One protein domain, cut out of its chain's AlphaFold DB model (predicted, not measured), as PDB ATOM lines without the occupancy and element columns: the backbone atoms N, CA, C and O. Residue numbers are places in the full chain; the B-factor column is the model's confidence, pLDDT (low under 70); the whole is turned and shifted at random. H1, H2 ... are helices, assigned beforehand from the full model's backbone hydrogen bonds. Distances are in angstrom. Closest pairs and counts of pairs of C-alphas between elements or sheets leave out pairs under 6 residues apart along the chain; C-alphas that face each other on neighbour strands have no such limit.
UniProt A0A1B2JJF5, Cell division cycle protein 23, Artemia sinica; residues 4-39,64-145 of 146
ATOM      1  N   SER A   4       2.360 -83.500-160.792       80.00
ATOM      2  CA  SER A   4       1.934 -83.305-159.401       80.00
ATOM      3  C   SER A   4       2.470 -82.002-158.796       80.00
ATOM      4  O   SER A   4       1.714 -81.276-158.151       80.00
ATOM      5  N   ASP A   5       3.740 -81.667-159.046       86.31
ATOM      6  CA  ASP A   5       4.357 -80.430-158.543       86.31
ATOM      7  C   ASP A   5       3.654 -79.201-159.123       86.31
ATOM      8  O   ASP A   5       3.290 -78.275-158.397       86.31
ATOM      9  N   LEU A   6       3.366 -79.238-160.429       88.62
ATOM     10  CA  LEU A   6       2.659 -78.161-161.118       88.62
ATOM     11  C   LEU A   6       1.239 -77.959-160.566       88.62
ATOM     12  O   LEU A   6       0.810 -76.826-160.360       88.62
ATOM     13  N   ALA A   7       0.504 -79.042-160.296       88.50
ATOM     14  CA  ALA A   7      -0.831 -78.949-159.708       88.50
ATOM     15  C   ALA A   7      -0.795 -78.296-158.314       88.50
ATOM     16  O   ALA A   7      -1.615 -77.424-158.013       88.50
ATOM     17  N   HIS A   8       0.186 -78.660-157.485       89.00
ATOM     18  CA  HIS A   8       0.375 -78.066-156.163       89.00
ATOM     19  C   HIS A   8       0.725 -76.567-156.235       89.00
ATOM     20  O   HIS A   8       0.167 -75.752-155.487       89.00
ATOM     21  N   GLU A   9       1.609 -76.176-157.156       92.25
ATOM     22  CA  GLU A   9       1.956 -74.770-157.398       92.25
ATOM     23  C   GLU A   9       0.738 -73.945-157.832       92.25
ATOM     24  O   GLU A   9       0.517 -72.845-157.313       92.25
ATOM     25  N   LEU A  10      -0.100 -74.486-158.722       93.19
ATOM     26  CA  LEU A  10      -1.324 -73.818-159.165       93.19
ATOM     27  C   LEU A  10      -2.322 -73.633-158.020       93.19
ATOM     28  O   LEU A  10      -2.851 -72.534-157.866       93.19
ATOM     29  N   ILE A  11      -2.542 -74.652-157.184       93.56
ATOM     30  CA  ILE A  11      -3.428 -74.550-156.010       93.56
ATOM     31  C   ILE A  11      -2.938 -73.456-155.055       93.56
ATOM     32  O   ILE A  11      -3.723 -72.606-154.621       93.56
ATOM     33  N   THR A  12      -1.634 -73.428-154.780       93.44
ATOM     34  CA  THR A  12      -1.015 -72.401-153.930       93.44
ATOM     35  C   THR A  12      -1.195 -71.003-154.535       93.44
ATOM     36  O   THR A  12      -1.579 -70.055-153.842       93.44
ATOM     37  N   GLY A  13      -0.978 -70.867-155.847       93.56
ATOM     38  CA  GLY A  13      -1.163 -69.616-156.581       93.56
ATOM     39  C   GLY A  13      -2.614 -69.126-156.591       93.56
ATOM     40  O   GLY A  13      -2.856 -67.930-156.398       93.56
ATOM     41  N   ILE A  14      -3.582 -70.033-156.752       95.06
ATOM     42  CA  ILE A  14      -5.020 -69.737-156.680       95.06
ATOM     43  C   ILE A  14      -5.355 -69.138-155.316       95.06
ATOM     44  O   ILE A  14      -5.899 -68.033-155.262       95.06
ATOM     45  N   GLN A  15      -4.973 -69.811-154.226       92.25
ATOM     46  CA  GLN A  15      -5.226 -69.333-152.863       92.25
ATOM     47  C   GLN A  15      -4.597 -67.952-152.637       92.25
ATOM     48  O   GLN A  15      -5.274 -67.022-152.194       92.25
ATOM     49  N   ALA A  16      -3.337 -67.770-153.041       91.25
ATOM     50  CA  ALA A  16      -2.632 -66.498-152.909       91.25
ATOM     51  C   ALA A  16      -3.288 -65.346-153.702       91.25
ATOM     52  O   ALA A  16      -3.246 -64.193-153.247       91.25
ATOM     53  N   CYS A  17      -3.877 -65.640-154.866       94.31
ATOM     54  CA  CYS A  17      -4.612 -64.674-155.686       94.31
ATOM     55  C   CYS A  17      -5.978 -64.332-155.079       94.31
ATOM     56  O   CYS A  17      -6.321 -63.151-154.984       94.31
ATOM     57  N   GLN A  18      -6.737 -65.335-154.632       92.62
ATOM     58  CA  GLN A  18      -8.050 -65.157-153.992       92.62
ATOM     59  C   GLN A  18      -7.948 -64.309-152.727       92.62
ATOM     60  O   GLN A  18      -8.701 -63.353-152.534       92.62
ATOM     61  N   ASP A  19      -6.934 -64.601-151.921       89.75
ATOM     62  CA  ASP A  19      -6.571 -63.854-150.726       89.75
ATOM     63  C   ASP A  19      -6.318 -62.365-150.976       89.75
ATOM     64  O   ASP A  19      -6.530 -61.534-150.093       89.75
ATOM     65  N   ARG A  20      -5.841 -62.030-152.174       93.56
ATOM     66  CA  ARG A  20      -5.523 -60.666-152.608       93.56
ATOM     67  C   ARG A  20      -6.642 -60.019-153.423       93.56
ATOM     68  O   ARG A  20      -6.521 -58.850-153.773       93.56
ATOM     69  N   GLY A  21      -7.710 -60.754-153.732       92.75
ATOM     70  CA  GLY A  21      -8.785 -60.269-154.598       92.75
ATOM     71  C   GLY A  21      -8.406 -60.197-156.083       92.75
ATOM     72  O   GLY A  21      -9.055 -59.484-156.843       92.75
ATOM     73  N   LEU A  22      -7.373 -60.926-156.521       96.06
ATOM     74  CA  LEU A  22      -6.930 -60.985-157.920       96.06
ATOM     75  C   LEU A  22      -7.784 -61.981-158.718       96.06
ATOM     76  O   LEU A  22      -7.345 -63.081-159.061       96.06
ATOM     77  N   LEU A  23      -9.031 -61.591-158.991       94.00
ATOM     78  CA  LEU A  23     -10.066 -62.482-159.528       94.00
ATOM     79  C   LEU A  23      -9.683 -63.107-160.872       94.00
ATOM     80  O   LEU A  23      -9.800 -64.317-161.046       94.00
ATOM     81  N   HIS A  24      -9.192 -62.301-161.815       96.19
ATOM     82  CA  HIS A  24      -8.840 -62.799-163.145       96.19
ATOM     83  C   HIS A  24      -7.662 -63.771-163.096       96.19
ATOM     84  O   HIS A  24      -7.734 -64.829-163.711       96.19
ATOM     85  N   SER A  25      -6.616 -63.459-162.330       96.94
ATOM     86  CA  SER A  25      -5.474 -64.359-162.147       96.94
ATOM     87  C   SER A  25      -5.908 -65.673-161.506       96.94
ATOM     88  O   SER A  25      -5.574 -66.735-162.021       96.94
ATOM     89  N   SER A  26      -6.725 -65.618-160.448       95.94
ATOM     90  CA  SER A  26      -7.274 -66.828-159.828       95.94
ATOM     91  C   SER A  26      -8.096 -67.652-160.818       95.94
ATOM     92  O   SER A  26      -7.928 -68.864-160.849       95.94
ATOM     93  N   LYS A  27      -8.949 -67.018-161.632       97.00
ATOM     94  CA  LYS A  27      -9.749 -67.698-162.662       97.00
ATOM     95  C   LYS A  27      -8.857 -68.434-163.659       97.00
ATOM     96  O   LYS A  27      -9.068 -69.615-163.897       97.00
ATOM     97  N   TRP A  28      -7.852 -67.750-164.202       97.12
ATOM     98  CA  TRP A  28      -6.921 -68.335-165.168       97.12
ATOM     99  C   TRP A  28      -6.140 -69.514-164.583       97.12
ATOM    100  O   TRP A  28      -6.021 -70.549-165.232       97.12
ATOM    101  N   LEU A  29      -5.648 -69.391-163.346       95.12
ATOM    102  CA  LEU A  29      -4.949 -70.490-162.678       95.12
ATOM    103  C   LEU A  29      -5.879 -71.682-162.419       95.12
ATOM    104  O   LEU A  29      -5.464 -72.822-162.610       95.12
ATOM    105  N   SER A  30      -7.138 -71.436-162.047       92.81
ATOM    106  CA  SER A  30      -8.145 -72.491-161.886       92.81
ATOM    107  C   SER A  30      -8.494 -73.178-163.209       92.81
ATOM    108  O   SER A  30      -8.635 -74.397-163.239       92.81
ATOM    109  N   GLU A  31      -8.614 -72.424-164.305       94.44
ATOM    110  CA  GLU A  31      -8.844 -72.973-165.651       94.44
ATOM    111  C   GLU A  31      -7.665 -73.848-166.101       94.44
ATOM    112  O   GLU A  31      -7.877 -74.943-166.621       94.44
ATOM    113  N   LEU A  32      -6.429 -73.405-165.845       92.44
ATOM    114  CA  LEU A  32      -5.225 -74.181-166.138       92.44
ATOM    115  C   LEU A  32      -5.148 -75.456-165.288       92.44
ATOM    116  O   LEU A  32      -4.876 -76.525-165.825       92.44
ATOM    117  N   LEU A  33      -5.436 -75.362-163.986       91.31
ATOM    118  CA  LEU A  33      -5.482 -76.522-163.093       91.31
ATOM    119  C   LEU A  33      -6.515 -77.549-163.572       91.31
ATOM    120  O   LEU A  33      -6.215 -78.738-163.620       91.31
ATOM    121  N   TYR A  34      -7.701 -77.090-163.977       89.88
ATOM    122  CA  TYR A  34      -8.744 -77.954-164.526       89.88
ATOM    123  C   TYR A  34      -8.324 -78.612-165.847       89.88
ATOM    124  O   TYR A  34      -8.602 -79.787-166.063       89.88
ATOM    125  N   ALA A  35      -7.628 -77.886-166.726       88.94
ATOM    126  CA  ALA A  35      -7.140 -78.427-167.996       88.94
ATOM    127  C   ALA A  35      -6.028 -79.479-167.826       88.94
ATOM    128  O   ALA A  35      -5.831 -80.304-168.717       88.94
ATOM    129  N   LEU A  36      -5.302 -79.453-166.705       83.44
ATOM    130  CA  LEU A  36      -4.300 -80.466-166.363       83.44
ATOM    131  C   LEU A  36      -4.923 -81.758-165.825       83.44
ATOM    132  O   LEU A  36      -4.237 -82.781-165.799       83.44
ATOM    133  N   ASP A  37      -6.184 -81.741-165.396       76.31
ATOM    134  CA  ASP A  37      -6.873 -82.939-164.929       76.31
ATOM    135  C   ASP A  37      -7.234 -83.811-166.147       76.31
ATOM    136  O   ASP A  37      -8.212 -83.583-166.862       76.31
ATOM    137  N   ASP A  38      -6.380 -84.800-166.435       62.84
ATOM    138  CA  ASP A  38      -6.689 -85.823-167.433       62.84
ATOM    139  C   ASP A  38      -7.874 -86.592-166.866       62.84
ATOM    140  O   ASP A  38      -7.756 -87.172-165.789       62.84
ATOM    141  N   LYS A  39      -9.017 -86.591-167.558       59.28
ATOM    142  CA  LYS A  39     -10.294 -87.186-167.115       59.28
ATOM    143  C   LYS A  39     -10.274 -88.721-166.948       59.28
ATOM    144  O   LYS A  39     -11.199 -89.403-167.379       59.28
ATOM    145  N   SER A  64      -4.631 -63.941-142.193       55.25
ATOM    146  CA  SER A  64      -5.953 -64.540-142.362       55.25
ATOM    147  C   SER A  64      -6.719 -64.648-141.035       55.25
ATOM    148  O   SER A  64      -7.937 -64.788-141.069       55.25
ATOM    149  N   GLN A  65      -6.042 -64.503-139.885       61.91
ATOM    150  CA  GLN A  65      -6.655 -64.422-138.549       61.91
ATOM    151  C   GLN A  65      -6.838 -62.980-138.026       61.91
ATOM    152  O   GLN A  65      -7.453 -62.780-136.975       61.91
ATOM    153  N   ASP A  66      -6.338 -61.951-138.723       82.88
ATOM    154  CA  ASP A  66      -6.573 -60.561-138.315       82.88
ATOM    155  C   ASP A  66      -8.032 -60.186-138.616       82.88
ATOM    156  O   ASP A  66      -8.447 -60.077-139.773       82.88
ATOM    157  N   ARG A  67      -8.821 -59.950-137.560       90.88
ATOM    158  CA  ARG A  67     -10.235 -59.538-137.649       90.88
ATOM    159  C   ARG A  67     -10.427 -58.332-138.573       90.88
ATOM    160  O   ARG A  67     -11.442 -58.239-139.261       90.88
ATOM    161  N   THR A  68      -9.445 -57.431-138.609       93.12
ATOM    162  CA  THR A  68      -9.443 -56.249-139.476       93.12
ATOM    163  C   THR A  68      -9.293 -56.647-140.935       93.12
ATOM    164  O   THR A  68     -10.015 -56.129-141.781       93.12
ATOM    165  N   PHE A  69      -8.392 -57.588-141.235       93.44
ATOM    166  CA  PHE A  69      -8.207 -58.092-142.592       93.44
ATOM    167  C   PHE A  69      -9.465 -58.800-143.095       93.44
ATOM    168  O   PHE A  69      -9.902 -58.522-144.208       93.44
ATOM    169  N   ILE A  70     -10.073 -59.657-142.268       93.06
ATOM    170  CA  ILE A  70     -11.308 -60.372-142.621       93.06
ATOM    171  C   ILE A  70     -12.420 -59.369-142.960       93.06
ATOM    172  O   ILE A  70     -13.018 -59.456-144.030       93.06
ATOM    173  N   LEU A  71     -12.646 -58.369-142.100       95.50
ATOM    174  CA  LEU A  71     -13.652 -57.331-142.338       95.50
ATOM    175  C   LEU A  71     -13.352 -56.516-143.605       95.50
ATOM    176  O   LEU A  71     -14.239 -56.313-144.435       95.50
ATOM    177  N   SER A  72     -12.104 -56.072-143.781       95.44
ATOM    178  CA  SER A  72     -11.668 -55.385-145.000       95.44
ATOM    179  C   SER A  72     -11.938 -56.228-146.243       95.44
ATOM    180  O   SER A  72     -12.462 -55.714-147.226       95.44
ATOM    181  N   LYS A  73     -11.629 -57.526-146.198       94.69
ATOM    182  CA  LYS A  73     -11.846 -58.444-147.315       94.69
ATOM    183  C   LYS A  73     -13.334 -58.614-147.634       94.69
ATOM    184  O   LYS A  73     -13.681 -58.599-148.809       94.69
ATOM    185  N   CYS A  74     -14.215 -58.668-146.632       95.69
ATOM    186  CA  CYS A  74     -15.663 -58.654-146.866       95.69
ATOM    187  C   CYS A  74     -16.114 -57.386-147.609       95.69
ATOM    188  O   CYS A  74     -16.864 -57.480-148.578       95.69
ATOM    189  N   TYR A  75     -15.621 -56.206-147.211       97.94
ATOM    190  CA  TYR A  75     -15.901 -54.964-147.942       97.94
ATOM    191  C   TYR A  75     -15.353 -54.990-149.370       97.94
ATOM    192  O   TYR A  75     -16.019 -54.528-150.299       97.94
ATOM    193  N   PHE A  76     -14.159 -55.550-149.556       97.44
ATOM    194  CA  PHE A  76     -13.551 -55.709-150.871       97.44
ATOM    195  C   PHE A  76     -14.411 -56.575-151.797       97.44
ATOM    196  O   PHE A  76     -14.673 -56.188-152.934       97.44
ATOM    197  N   ASP A  77     -14.893 -57.715-151.298       95.88
ATOM    198  CA  ASP A  77     -15.692 -58.670-152.074       95.88
ATOM    199  C   ASP A  77     -17.058 -58.100-152.474       95.88
ATOM    200  O   ASP A  77     -17.569 -58.397-153.553       95.88
ATOM    201  N   LEU A  78     -17.610 -57.202-151.651       96.94
ATOM    202  CA  LEU A  78     -18.821 -56.434-151.954       96.94
ATOM    203  C   LEU A  78     -18.563 -55.203-152.844       96.94
ATOM    204  O   LEU A  78     -19.485 -54.432-153.105       96.94
ATOM    205  N   LYS A  79     -17.329 -55.011-153.331       96.38
ATOM    206  CA  LYS A  79     -16.905 -53.853-154.142       96.38
ATOM    207  C   LYS A  79     -17.071 -52.502-153.427       96.38
ATOM    208  O   LYS A  79     -17.178 -51.451-154.069       96.38
ATOM    209  N   GLU A  80     -17.065 -52.507-152.094       97.50
ATOM    210  CA  GLU A  80     -17.064 -51.314-151.240       97.50
ATOM    211  C   GLU A  80     -15.615 -50.875-150.959       97.50
ATOM    212  O   GLU A  80     -15.117 -50.918-149.829       97.50
ATOM    213  N   TYR A  81     -14.901 -50.483-152.016       97.88
ATOM    214  CA  TYR A  81     -13.446 -50.305-151.974       97.88
ATOM    215  C   TYR A  81     -12.969 -49.201-151.017       97.88
ATOM    216  O   TYR A  81     -11.969 -49.400-150.330       97.88
ATOM    217  N   ASP A  82     -13.698 -48.087-150.894       97.50
ATOM    218  CA  ASP A  82     -13.362 -47.019-149.936       97.50
ATOM    219  C   ASP A  82     -13.424 -47.513-148.481       97.50
ATOM    220  O   ASP A  82     -12.532 -47.234-147.675       97.50
ATOM    221  N   ARG A  83     -14.445 -48.314-148.141       97.75
ATOM    222  CA  ARG A  83     -14.559 -48.925-146.807       97.75
ATOM    223  C   ARG A  83     -13.440 -49.931-146.580       97.75
ATOM    224  O   ARG A  83     -12.805 -49.906-145.527       97.75
ATOM    225  N   CYS A  84     -13.144 -50.773-147.571       97.56
ATOM    226  CA  CYS A  84     -12.016 -51.695-147.488       97.56
ATOM    227  C   CYS A  84     -10.701 -50.947-147.203       97.56
ATOM    228  O   CYS A  84      -9.983 -51.309-146.261       97.56
ATOM    229  N   ALA A  85     -10.408 -49.882-147.955       97.06
ATOM    230  CA  ALA A  85      -9.212 -49.060-147.788       97.06
ATOM    231  C   ALA A  85      -9.139 -48.417-146.391       97.06
ATOM    232  O   ALA A  85      -8.081 -48.430-145.757       97.06
ATOM    233  N   TYR A  86     -10.265 -47.929-145.863       97.69
ATOM    234  CA  TYR A  86     -10.332 -47.343-144.523       97.69
ATOM    235  C   TYR A  86      -9.845 -48.308-143.429       97.69
ATOM    236  O   TYR A  86      -8.980 -47.952-142.623       97.69
ATOM    237  N   PHE A  87     -10.356 -49.544-143.421       95.44
ATOM    238  CA  PHE A  87      -9.977 -50.546-142.418       95.44
ATOM    239  C   PHE A  87      -8.574 -51.124-142.671       95.44
ATOM    240  O   PHE A  87      -7.791 -51.290-141.732       95.44
ATOM    241  N   SER A  88      -8.206 -51.356-143.934       94.25
ATOM    242  CA  SER A  88      -6.930 -51.994-144.295       94.25
ATOM    243  C   SER A  88      -5.712 -51.068-144.185       94.25
ATOM    244  O   SER A  88      -4.586 -51.554-144.073       94.25
ATOM    245  N   LYS A  89      -5.900 -49.741-144.110       93.94
ATOM    246  CA  LYS A  89      -4.821 -48.744-143.940       93.94
ATOM    247  C   LYS A  89      -3.882 -49.050-142.766       93.94
ATOM    248  O   LYS A  89      -2.667 -48.830-142.855       93.94
ATOM    249  N   LYS A  90      -4.440 -49.562-141.661       89.06
ATOM    250  CA  LYS A  90      -3.709 -49.872-140.419       89.06
ATOM    251  C   LYS A  90      -2.957 -51.203-140.470       89.06
ATOM    252  O   LYS A  90      -2.057 -51.410-139.656       89.06
ATOM    253  N   LEU A  91      -3.280 -52.078-141.423       91.19
ATOM    254  CA  LEU A  91      -2.619 -53.370-141.565       91.19
ATOM    255  C   LEU A  91      -1.147 -53.166-141.933       91.19
ATOM    256  O   LEU A  91      -0.812 -52.329-142.777       91.19
ATOM    257  N   LYS A  92      -0.261 -53.914-141.274       88.50
ATOM    258  CA  LYS A  92       1.195 -53.851-141.493       88.50
ATOM    259  C   LYS A  92       1.707 -54.977-142.382       88.50
ATOM    260  O   LYS A  92       2.702 -54.793-143.076       88.50
ATOM    261  N   SER A  93       1.001 -56.099-142.388       89.06
ATOM    262  CA  SER A  93       1.370 -57.270-143.163       89.06
ATOM    263  C   SER A  93       1.395 -56.979-144.663       89.06
ATOM    264  O   SER A  93       0.631 -56.155-145.175       89.06
ATOM    265  N   LYS A  94       2.238 -57.703-145.406       89.19
ATOM    266  CA  LYS A  94       2.369 -57.537-146.866       89.19
ATOM    267  C   LYS A  94       1.027 -57.726-147.589       89.19
ATOM    268  O   LYS A  94       0.700 -56.953-148.485       89.19
ATOM    269  N   LYS A  95       0.233 -58.721-147.169       90.19
ATOM    270  CA  LYS A  95      -1.110 -59.012-147.711       90.19
ATOM    271  C   LYS A  95      -2.099 -57.881-147.401       90.19
ATOM    272  O   LYS A  95      -2.806 -57.437-148.300       90.19
ATOM    273  N   GLY A  96      -2.094 -57.354-146.175       92.25
ATOM    274  CA  GLY A  96      -2.939 -56.222-145.793       92.25
ATOM    275  C   GLY A  96      -2.564 -54.919-146.502       92.25
ATOM    276  O   GLY A  96      -3.445 -54.209-146.983       92.25
ATOM    277  N   LYS A  97      -1.264 -54.632-146.647       92.50
ATOM    278  CA  LYS A  97      -0.774 -53.484-147.427       92.50
ATOM    279  C   LYS A  97      -1.142 -53.587-148.899       92.50
ATOM    280  O   LYS A  97      -1.574 -52.594-149.475       92.50
ATOM    281  N   PHE A  98      -1.008 -54.774-149.490       94.50
ATOM    282  CA  PHE A  98      -1.469 -55.012-150.853       94.50
ATOM    283  C   PHE A  98      -2.970 -54.724-150.980       94.50
ATOM    284  O   PHE A  98      -3.361 -53.940-151.840       94.50
ATOM    285  N   LEU A  99      -3.793 -55.295-150.089       95.19
ATOM    286  CA  LEU A  99      -5.243 -55.099-150.104       95.19
ATOM    287  C   LEU A  99      -5.615 -53.613-149.991       95.19
ATOM    288  O   LEU A  99      -6.473 -53.148-150.736       95.19
ATOM    289  N   TYR A 100      -4.937 -52.858-149.122       95.56
ATOM    290  CA  TYR A 100      -5.131 -51.414-148.974       95.56
ATOM    291  C   TYR A 100      -4.892 -50.651-150.281       95.56
ATOM    292  O   TYR A 100      -5.786 -49.959-150.770       95.56
ATOM    293  N   TRP A 101      -3.704 -50.798-150.869       95.81
ATOM    294  CA  TRP A 101      -3.345 -50.060-152.079       95.81
ATOM    295  C   TRP A 101      -4.183 -50.483-153.281       95.81
ATOM    296  O   TRP A 101      -4.588 -49.639-154.080       95.81
ATOM    297  N   TYR A 102      -4.496 -51.772-153.381       96.94
ATOM    298  CA  TYR A 102      -5.344 -52.274-154.450       96.94
ATOM    299  C   TYR A 102      -6.787 -51.763-154.325       96.94
ATOM    300  O   TYR A 102      -7.395 -51.394-155.327       96.94
ATOM    301  N   SER A 103      -7.310 -51.635-153.101       97.25
ATOM    302  CA  SER A 103      -8.631 -51.035-152.856       97.25
ATOM    303  C   SER A 103      -8.668 -49.551-153.219       97.25
ATOM    304  O   SER A 103      -9.615 -49.105-153.858       97.25
ATOM    305  N   GLN A 104      -7.625 -48.785-152.875       96.19
ATOM    306  CA  GLN A 104      -7.509 -47.375-153.276       96.19
ATOM    307  C   GLN A 104      -7.498 -47.216-154.802       96.19
ATOM    308  O   GLN A 104      -8.158 -46.327-155.343       96.19
ATOM    309  N   TYR A 105      -6.770 -48.090-155.501       95.81
ATOM    310  CA  TYR A 105      -6.756 -48.123-156.961       95.81
ATOM    311  C   TYR A 105      -8.152 -48.417-157.533       95.81
ATOM    312  O   TYR A 105      -8.663 -47.633-158.328       95.81
ATOM    313  N   LEU A 106      -8.798 -49.498-157.081       95.94
ATOM    314  CA  LEU A 106     -10.115 -49.904-157.582       95.94
ATOM    315  C   LEU A 106     -11.226 -48.900-157.256       95.94
ATOM    316  O   LEU A 106     -12.145 -48.743-158.055       95.94
ATOM    317  N   SER A 107     -11.147 -48.206-156.117       95.38
ATOM    318  CA  SER A 107     -12.063 -47.107-155.785       95.38
ATOM    319  C   SER A 107     -11.975 -45.974-156.808       95.38
ATOM    320  O   SER A 107     -12.999 -45.512-157.312       95.38
ATOM    321  N   GLY A 108     -10.753 -45.566-157.160       92.75
ATOM    322  CA  GLY A 108     -10.527 -44.535-158.171       92.75
ATOM    323  C   GLY A 108     -10.986 -44.953-159.560       92.75
ATOM    324  O   GLY A 108     -11.671 -44.189-160.228       92.75
ATOM    325  N   GLU A 109     -10.674 -46.184-159.970       90.88
ATOM    326  CA  GLU A 109     -11.144 -46.714-161.256       90.88
ATOM    327  C   GLU A 109     -12.669 -46.809-161.314       90.88
ATOM    328  O   GLU A 109     -13.260 -46.481-162.340       90.88
ATOM    329  N   LYS A 110     -13.317 -47.210-160.215       91.31
ATOM    330  CA  LYS A 110     -14.778 -47.249-160.120       91.31
ATOM    331  C   LYS A 110     -15.383 -45.853-160.306       91.31
ATOM    332  O   LYS A 110     -16.237 -45.703-161.171       91.31
ATOM    333  N   LYS A 111     -14.892 -44.846-159.573       90.44
ATOM    334  CA  LYS A 111     -15.345 -43.446-159.693       90.44
ATOM    335  C   LYS A 111     -15.123 -42.903-161.101       90.44
ATOM    336  O   LYS A 111     -16.036 -42.355-161.696       90.44
ATOM    337  N   ARG A 112     -13.949 -43.166-161.687       86.62
ATOM    338  CA  ARG A 112     -13.633 -42.778-163.069       86.62
ATOM    339  C   ARG A 112     -14.629 -43.362-164.076       86.62
ATOM    340  O   ARG A 112     -15.003 -42.676-165.019       86.62
ATOM    341  N   ILE A 113     -15.026 -44.625-163.914       86.19
ATOM    342  CA  ILE A 113     -16.008 -45.274-164.796       86.19
ATOM    343  C   ILE A 113     -17.411 -44.689-164.583       86.19
ATOM    344  O   ILE A 113     -18.115 -44.463-165.563       86.19
ATOM    345  N   GLU A 114     -17.803 -44.432-163.333       85.62
ATOM    346  CA  GLU A 114     -19.086 -43.807-162.982       85.62
ATOM    347  C   GLU A 114     -19.187 -42.392-163.585       85.62
ATOM    348  O   GLU A 114     -20.115 -42.133-164.353       85.62
ATOM    349  N   ASP A 115     -18.167 -41.547-163.395       81.69
ATOM    350  CA  ASP A 115     -18.084 -40.192-163.964       81.69
ATOM    351  C   ASP A 115     -18.158 -40.196-165.508       81.69
ATOM    352  O   ASP A 115     -18.805 -39.345-166.121       81.69
ATOM    353  N   MET A 116     -17.518 -41.178-166.162       73.69
ATOM    354  CA  MET A 116     -17.580 -41.347-167.623       73.69
ATOM    355  C   MET A 116     -18.951 -41.809-168.121       73.69
ATOM    356  O   MET A 116     -19.291 -41.552-169.272       73.69
ATOM    357  N   SER A 117     -19.718 -42.526-167.299       70.81
ATOM    358  CA  SER A 117     -21.055 -42.990-167.678       70.81
ATOM    359  C   SER A 117     -22.126 -41.903-167.548       70.81
ATOM    360  O   SER A 117     -23.148 -41.980-168.226       70.81
ATOM    361  N   GLU A 118     -21.882 -40.888-166.713       67.31
ATOM    362  CA  GLU A 118     -22.803 -39.771-166.472       67.31
ATOM    363  C   GLU A 118     -22.571 -38.574-167.406       67.31
ATOM    364  O   GLU A 118     -23.500 -37.814-167.676       67.31
ATOM    365  N   SER A 119     -21.355 -38.409-167.934       64.62
ATOM    366  CA  SER A 119     -21.010 -37.323-168.852       64.62
ATOM    367  C   SER A 119     -20.789 -37.866-170.263       64.62
ATOM    368  O   SER A 119     -19.945 -38.734-170.464       64.62
ATOM    369  N   GLU A 120     -21.478 -37.314-171.269       59.06
ATOM    370  CA  GLU A 120     -21.132 -37.497-172.689       59.06
ATOM    371  C   GLU A 120     -19.762 -36.842-172.958       59.06
ATOM    372  O   GLU A 120     -19.661 -35.729-173.470       59.06
ATOM    373  N   MET A 121     -18.681 -37.474-172.501       51.00
ATOM    374  CA  MET A 121     -17.348 -36.887-172.480       51.00
ATOM    375  C   MET A 121     -16.445 -37.570-173.504       51.00
ATOM    376  O   MET A 121     -16.321 -38.794-173.555       51.00
ATOM    377  N   THR A 122     -15.805 -36.747-174.332       53.25
ATOM    378  CA  THR A 122     -14.772 -37.152-175.283       53.25
ATOM    379  C   THR A 122     -13.588 -37.789-174.547       53.25
ATOM    380  O   THR A 122     -13.286 -37.463-173.397       53.25
ATOM    381  N   THR A 123     -12.882 -38.699-175.223       55.44
ATOM    382  CA  THR A 123     -11.733 -39.488-174.729       55.44
ATOM    383  C   THR A 123     -10.586 -38.672-174.112       55.44
ATOM    384  O   THR A 123      -9.695 -39.246-173.487       55.44
ATOM    385  N   GLU A 124     -10.602 -37.349-174.260       53.00
ATOM    386  CA  GLU A 124      -9.567 -36.416-173.806       53.00
ATOM    387  C   GLU A 124      -9.668 -36.057-172.312       53.00
ATOM    388  O   GLU A 124      -8.674 -35.638-171.726       53.00
ATOM    389  N   ASN A 125     -10.812 -36.302-171.656       52.94
ATOM    390  CA  ASN A 125     -11.017 -36.016-170.226       52.94
ATOM    391  C   ASN A 125     -10.919 -37.261-169.322       52.94
ATOM    392  O   ASN A 125     -11.605 -37.362-168.304       52.94
ATOM    393  N   MET A 126     -10.053 -38.226-169.653       60.53
ATOM    394  CA  MET A 126      -9.707 -39.302-168.715       60.53
ATOM    395  C   MET A 126      -8.861 -38.734-167.572       60.53
ATOM    396  O   MET A 126      -7.631 -38.734-167.622       60.53
ATOM    397  N   ASN A 127      -9.527 -38.226-166.538       67.19
ATOM    398  CA  ASN A 127      -8.879 -37.703-165.346       67.19
ATOM    399  C   ASN A 127      -8.132 -38.837-164.606       67.19
ATOM    400  O   ASN A 127      -8.700 -39.590-163.818       67.19
ATOM    401  N   LEU A 128      -6.833 -38.969-164.891       79.81
ATOM    402  CA  LEU A 128      -5.891 -39.906-164.261       79.81
ATOM    403  C   LEU A 128      -5.211 -39.298-163.021       79.81
ATOM    404  O   LEU A 128      -4.191 -39.815-162.544       79.81
ATOM    405  N   GLN A 129      -5.732 -38.185-162.498       83.81
ATOM    406  CA  GLN A 129      -5.140 -37.481-161.365       83.81
ATOM    407  C   GLN A 129      -5.056 -38.388-160.134       83.81
ATOM    408  O   GLN A 129      -3.977 -38.519-159.561       83.81
ATOM    409  N   HIS A 130      -6.130 -39.120-159.814       86.94
ATOM    410  CA  HIS A 130      -6.141 -40.079-158.701       86.94
ATOM    411  C   HIS A 130      -5.030 -41.131-158.816       86.94
ATOM    412  O   HIS A 130      -4.347 -41.438-157.843       86.94
ATOM    413  N   LEU A 131      -4.794 -41.671-160.017       87.25
ATOM    414  CA  LEU A 131      -3.730 -42.656-160.232       87.25
ATOM    415  C   LEU A 131      -2.339 -42.035-160.029       87.25
ATOM    416  O   LEU A 131      -1.432 -42.686-159.504       87.25
ATOM    417  N   THR A 132      -2.174 -40.774-160.430       87.69
ATOM    418  CA  THR A 132      -0.926 -40.019-160.262       87.69
ATOM    419  C   THR A 132      -0.643 -39.745-158.786       87.69
ATOM    420  O   THR A 132       0.473 -39.992-158.321       87.69
ATOM    421  N   GLU A 133      -1.659 -39.321-158.037       90.06
ATOM    422  CA  GLU A 133      -1.600 -39.124-156.585       90.06
ATOM    423  C   GLU A 133      -1.269 -40.440-155.870       90.06
ATOM    424  O   GLU A 133      -0.300 -40.513-155.109       90.06
ATOM    425  N   LEU A 134      -1.977 -41.523-156.206       91.50
ATOM    426  CA  LEU A 134      -1.745 -42.847-155.628       91.50
ATOM    427  C   LEU A 134      -0.317 -43.351-155.887       91.50
ATOM    428  O   LEU A 134       0.336 -43.890-154.990       91.50
ATOM    429  N   LYS A 135       0.200 -43.149-157.105       90.56
ATOM    430  CA  LYS A 135       1.585 -43.486-157.466       90.56
ATOM    431  C   LYS A 135       2.589 -42.692-156.629       90.56
ATOM    432  O   LYS A 135       3.603 -43.254-156.201       90.56
ATOM    433  N   GLN A 136       2.340 -41.404-156.406       92.00
ATOM    434  CA  GLN A 136       3.204 -40.562-155.581       92.00
ATOM    435  C   GLN A 136       3.204 -41.033-154.123       92.00
ATOM    436  O   GLN A 136       4.282 -41.211-153.547       92.00
ATOM    437  N   GLU A 137       2.031 -41.303-153.548       91.06
ATOM    438  CA  GLU A 137       1.902 -41.831-152.186       91.06
ATOM    439  C   GLU A 137       2.640 -43.164-152.013       91.06
ATOM    440  O   GLU A 137       3.420 -43.328-151.070       91.06
ATOM    441  N   LEU A 138       2.454 -44.093-152.958       89.31
ATOM    442  CA  LEU A 138       3.167 -45.369-152.995       89.31
ATOM    443  C   LEU A 138       4.684 -45.167-153.064       89.31
ATOM    444  O   LEU A 138       5.426 -45.795-152.305       89.31
ATOM    445  N   SER A 139       5.159 -44.265-153.929       90.19
ATOM    446  CA  SER A 139       6.591 -43.975-154.049       90.19
ATOM    447  C   SER A 139       7.172 -43.462-152.733       90.19
ATOM    448  O   SER A 139       8.232 -43.920-152.309       90.19
ATOM    449  N   VAL A 140       6.471 -42.553-152.052       90.38
ATOM    450  CA  VAL A 140       6.901 -42.027-150.749       90.38
ATOM    451  C   VAL A 140       6.895 -43.118-149.679       90.38
ATOM    452  O   VAL A 140       7.836 -43.201-148.889       90.38
ATOM    453  N   ALA A 141       5.867 -43.968-149.650       84.56
ATOM    454  CA  ALA A 141       5.752 -45.043-148.670       84.56
ATOM    455  C   ALA A 141       6.890 -46.068-148.794       84.56
ATOM    456  O   ALA A 141       7.450 -46.473-147.778       84.56
ATOM    457  N   TYR A 142       7.267 -46.449-150.018       81.06
ATOM    458  CA  TYR A 142       8.313 -47.449-150.253       81.06
ATOM    459  C   TYR A 142       9.736 -46.874-150.242       81.06
ATOM    460  O   TYR A 142      10.661 -47.587-149.870       81.06
ATOM    461  N   LYS A 143       9.925 -45.580-150.537       82.62
ATOM    462  CA  LYS A 143      11.221 -44.902-150.333       82.62
ATOM    463  C   LYS A 143      11.622 -44.799-148.860       82.62
ATOM    464  O   LYS A 143      12.804 -44.721-148.575       82.62
ATOM    465  N   LYS A 144      10.662 -44.797-147.929       60.75
ATOM    466  CA  LYS A 144      10.921 -44.754-146.476       60.75
ATOM    467  C   LYS A 144      11.336 -46.103-145.869       60.75
ATOM    468  O   LYS A 144      11.618 -46.152-144.678       60.75
ATOM    469  N   ILE A 145      11.287 -47.185-146.647       56.69
ATOM    470  CA  ILE A 145      11.528 -48.562-146.186       56.69
ATOM    471  C   ILE A 145      12.882 -49.101-146.706       56.69
ATOM    472  O   ILE A 145      13.333 -50.144-146.240       56.69
TER     473      ILE A 145
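What this domain is: This is residues 4 to 39 and 64 to 145 of the 146 residues of the protein "Cell division cycle protein 23" of Artemia sinica (UniProt A0A1B2JJF5). The long helix H5 is the backbone of a lobe of helices lying roughly along one line, with H4 packed beside its earlier part, H3 beside H4, and H6 folded back along H5. H1 and H2 form a second lobe, a separate hairpin that reaches away from the others, its closed end at residues 19 to 22 toward them; residues 117 to 124, around the far end of H5, stick out. The printed part has 118 residues with six named helices, H1 to H6 in order along the chain, and no named strand; the class is all helix. The whole is loose, with a radius of gyration of the C-alphas of 17.4 A, and spans 51 by 36 by 28 A.

Where its parts are: H5, residues 94 to 118, is the longest helix, 36.5 A from C-alpha 94 at (2.369, -57.537, -146.866) to C-alpha 118 at (-22.803, -39.771, -166.472). H4 is residues 81 to 88, H3 is residues 67 to 77, and H6 is residues 129 to 143, 21.1 A long. H1, residues 4 to 18, is 21.4 A long and begins at C-alpha 4 at (1.934, -83.305, -159.401). H2, residues 23 to 36, is 20.1 A long.

How they stand to each other: H5 is the hub, touching three helices. With residues 96 to 107 alone it touches H4, closest at the C-alphas of Ala 85 and Tyr 100, 4.9 A apart; this hairpin has a shallow tilt of 19 degrees, opposite ways. H3 and H4 form a hairpin at a shallow tilt of 12 degrees, and their closest C-alphas, of Ser 72 and Cys 84, are 4.5 A apart. H3 and H5 only just touch, with 3 pairs of C-alphas within 8 A, the closest being Phe 69 and Gly 96 at 6.4 A; they run the same way. Residues 104 to 108 of H5 touch residues 130 to 134 of H6, closest at the C-alphas of Gly 108 and His 130, 6.3 A, in a hairpin at a shallow tilt of 12 degrees. H1 and H2 touch as a hairpin at 19 degrees, a shallow tilt, with the C-alphas of Ile 14 and Ser 26 closest at 4.8 A; both are apart from H3, H4, H5 and H6. In H1, H2, H3, H4, H5 and H6 every O i to N i+4 pair is within hydrogen-bond range.

The domain as a whole: The two C-alphas farthest apart, of Ser 4 and Glu 120, are 53.0 A apart. Residues 40 to 63 are not printed, and C-alphas 39 and 64 are 33.8 A apart across this cut, in the link from H2 to H3. Of the links printed whole, H5 to H6 is short and the other three are tight. Residues 139 to 145, of which 139 to 143 belong to H6, stand free. Mean pLDDT of the printed part is 87.1; residues 38 to 39, 64 to 65, 118 to 127 and 144 to 145 are under 70.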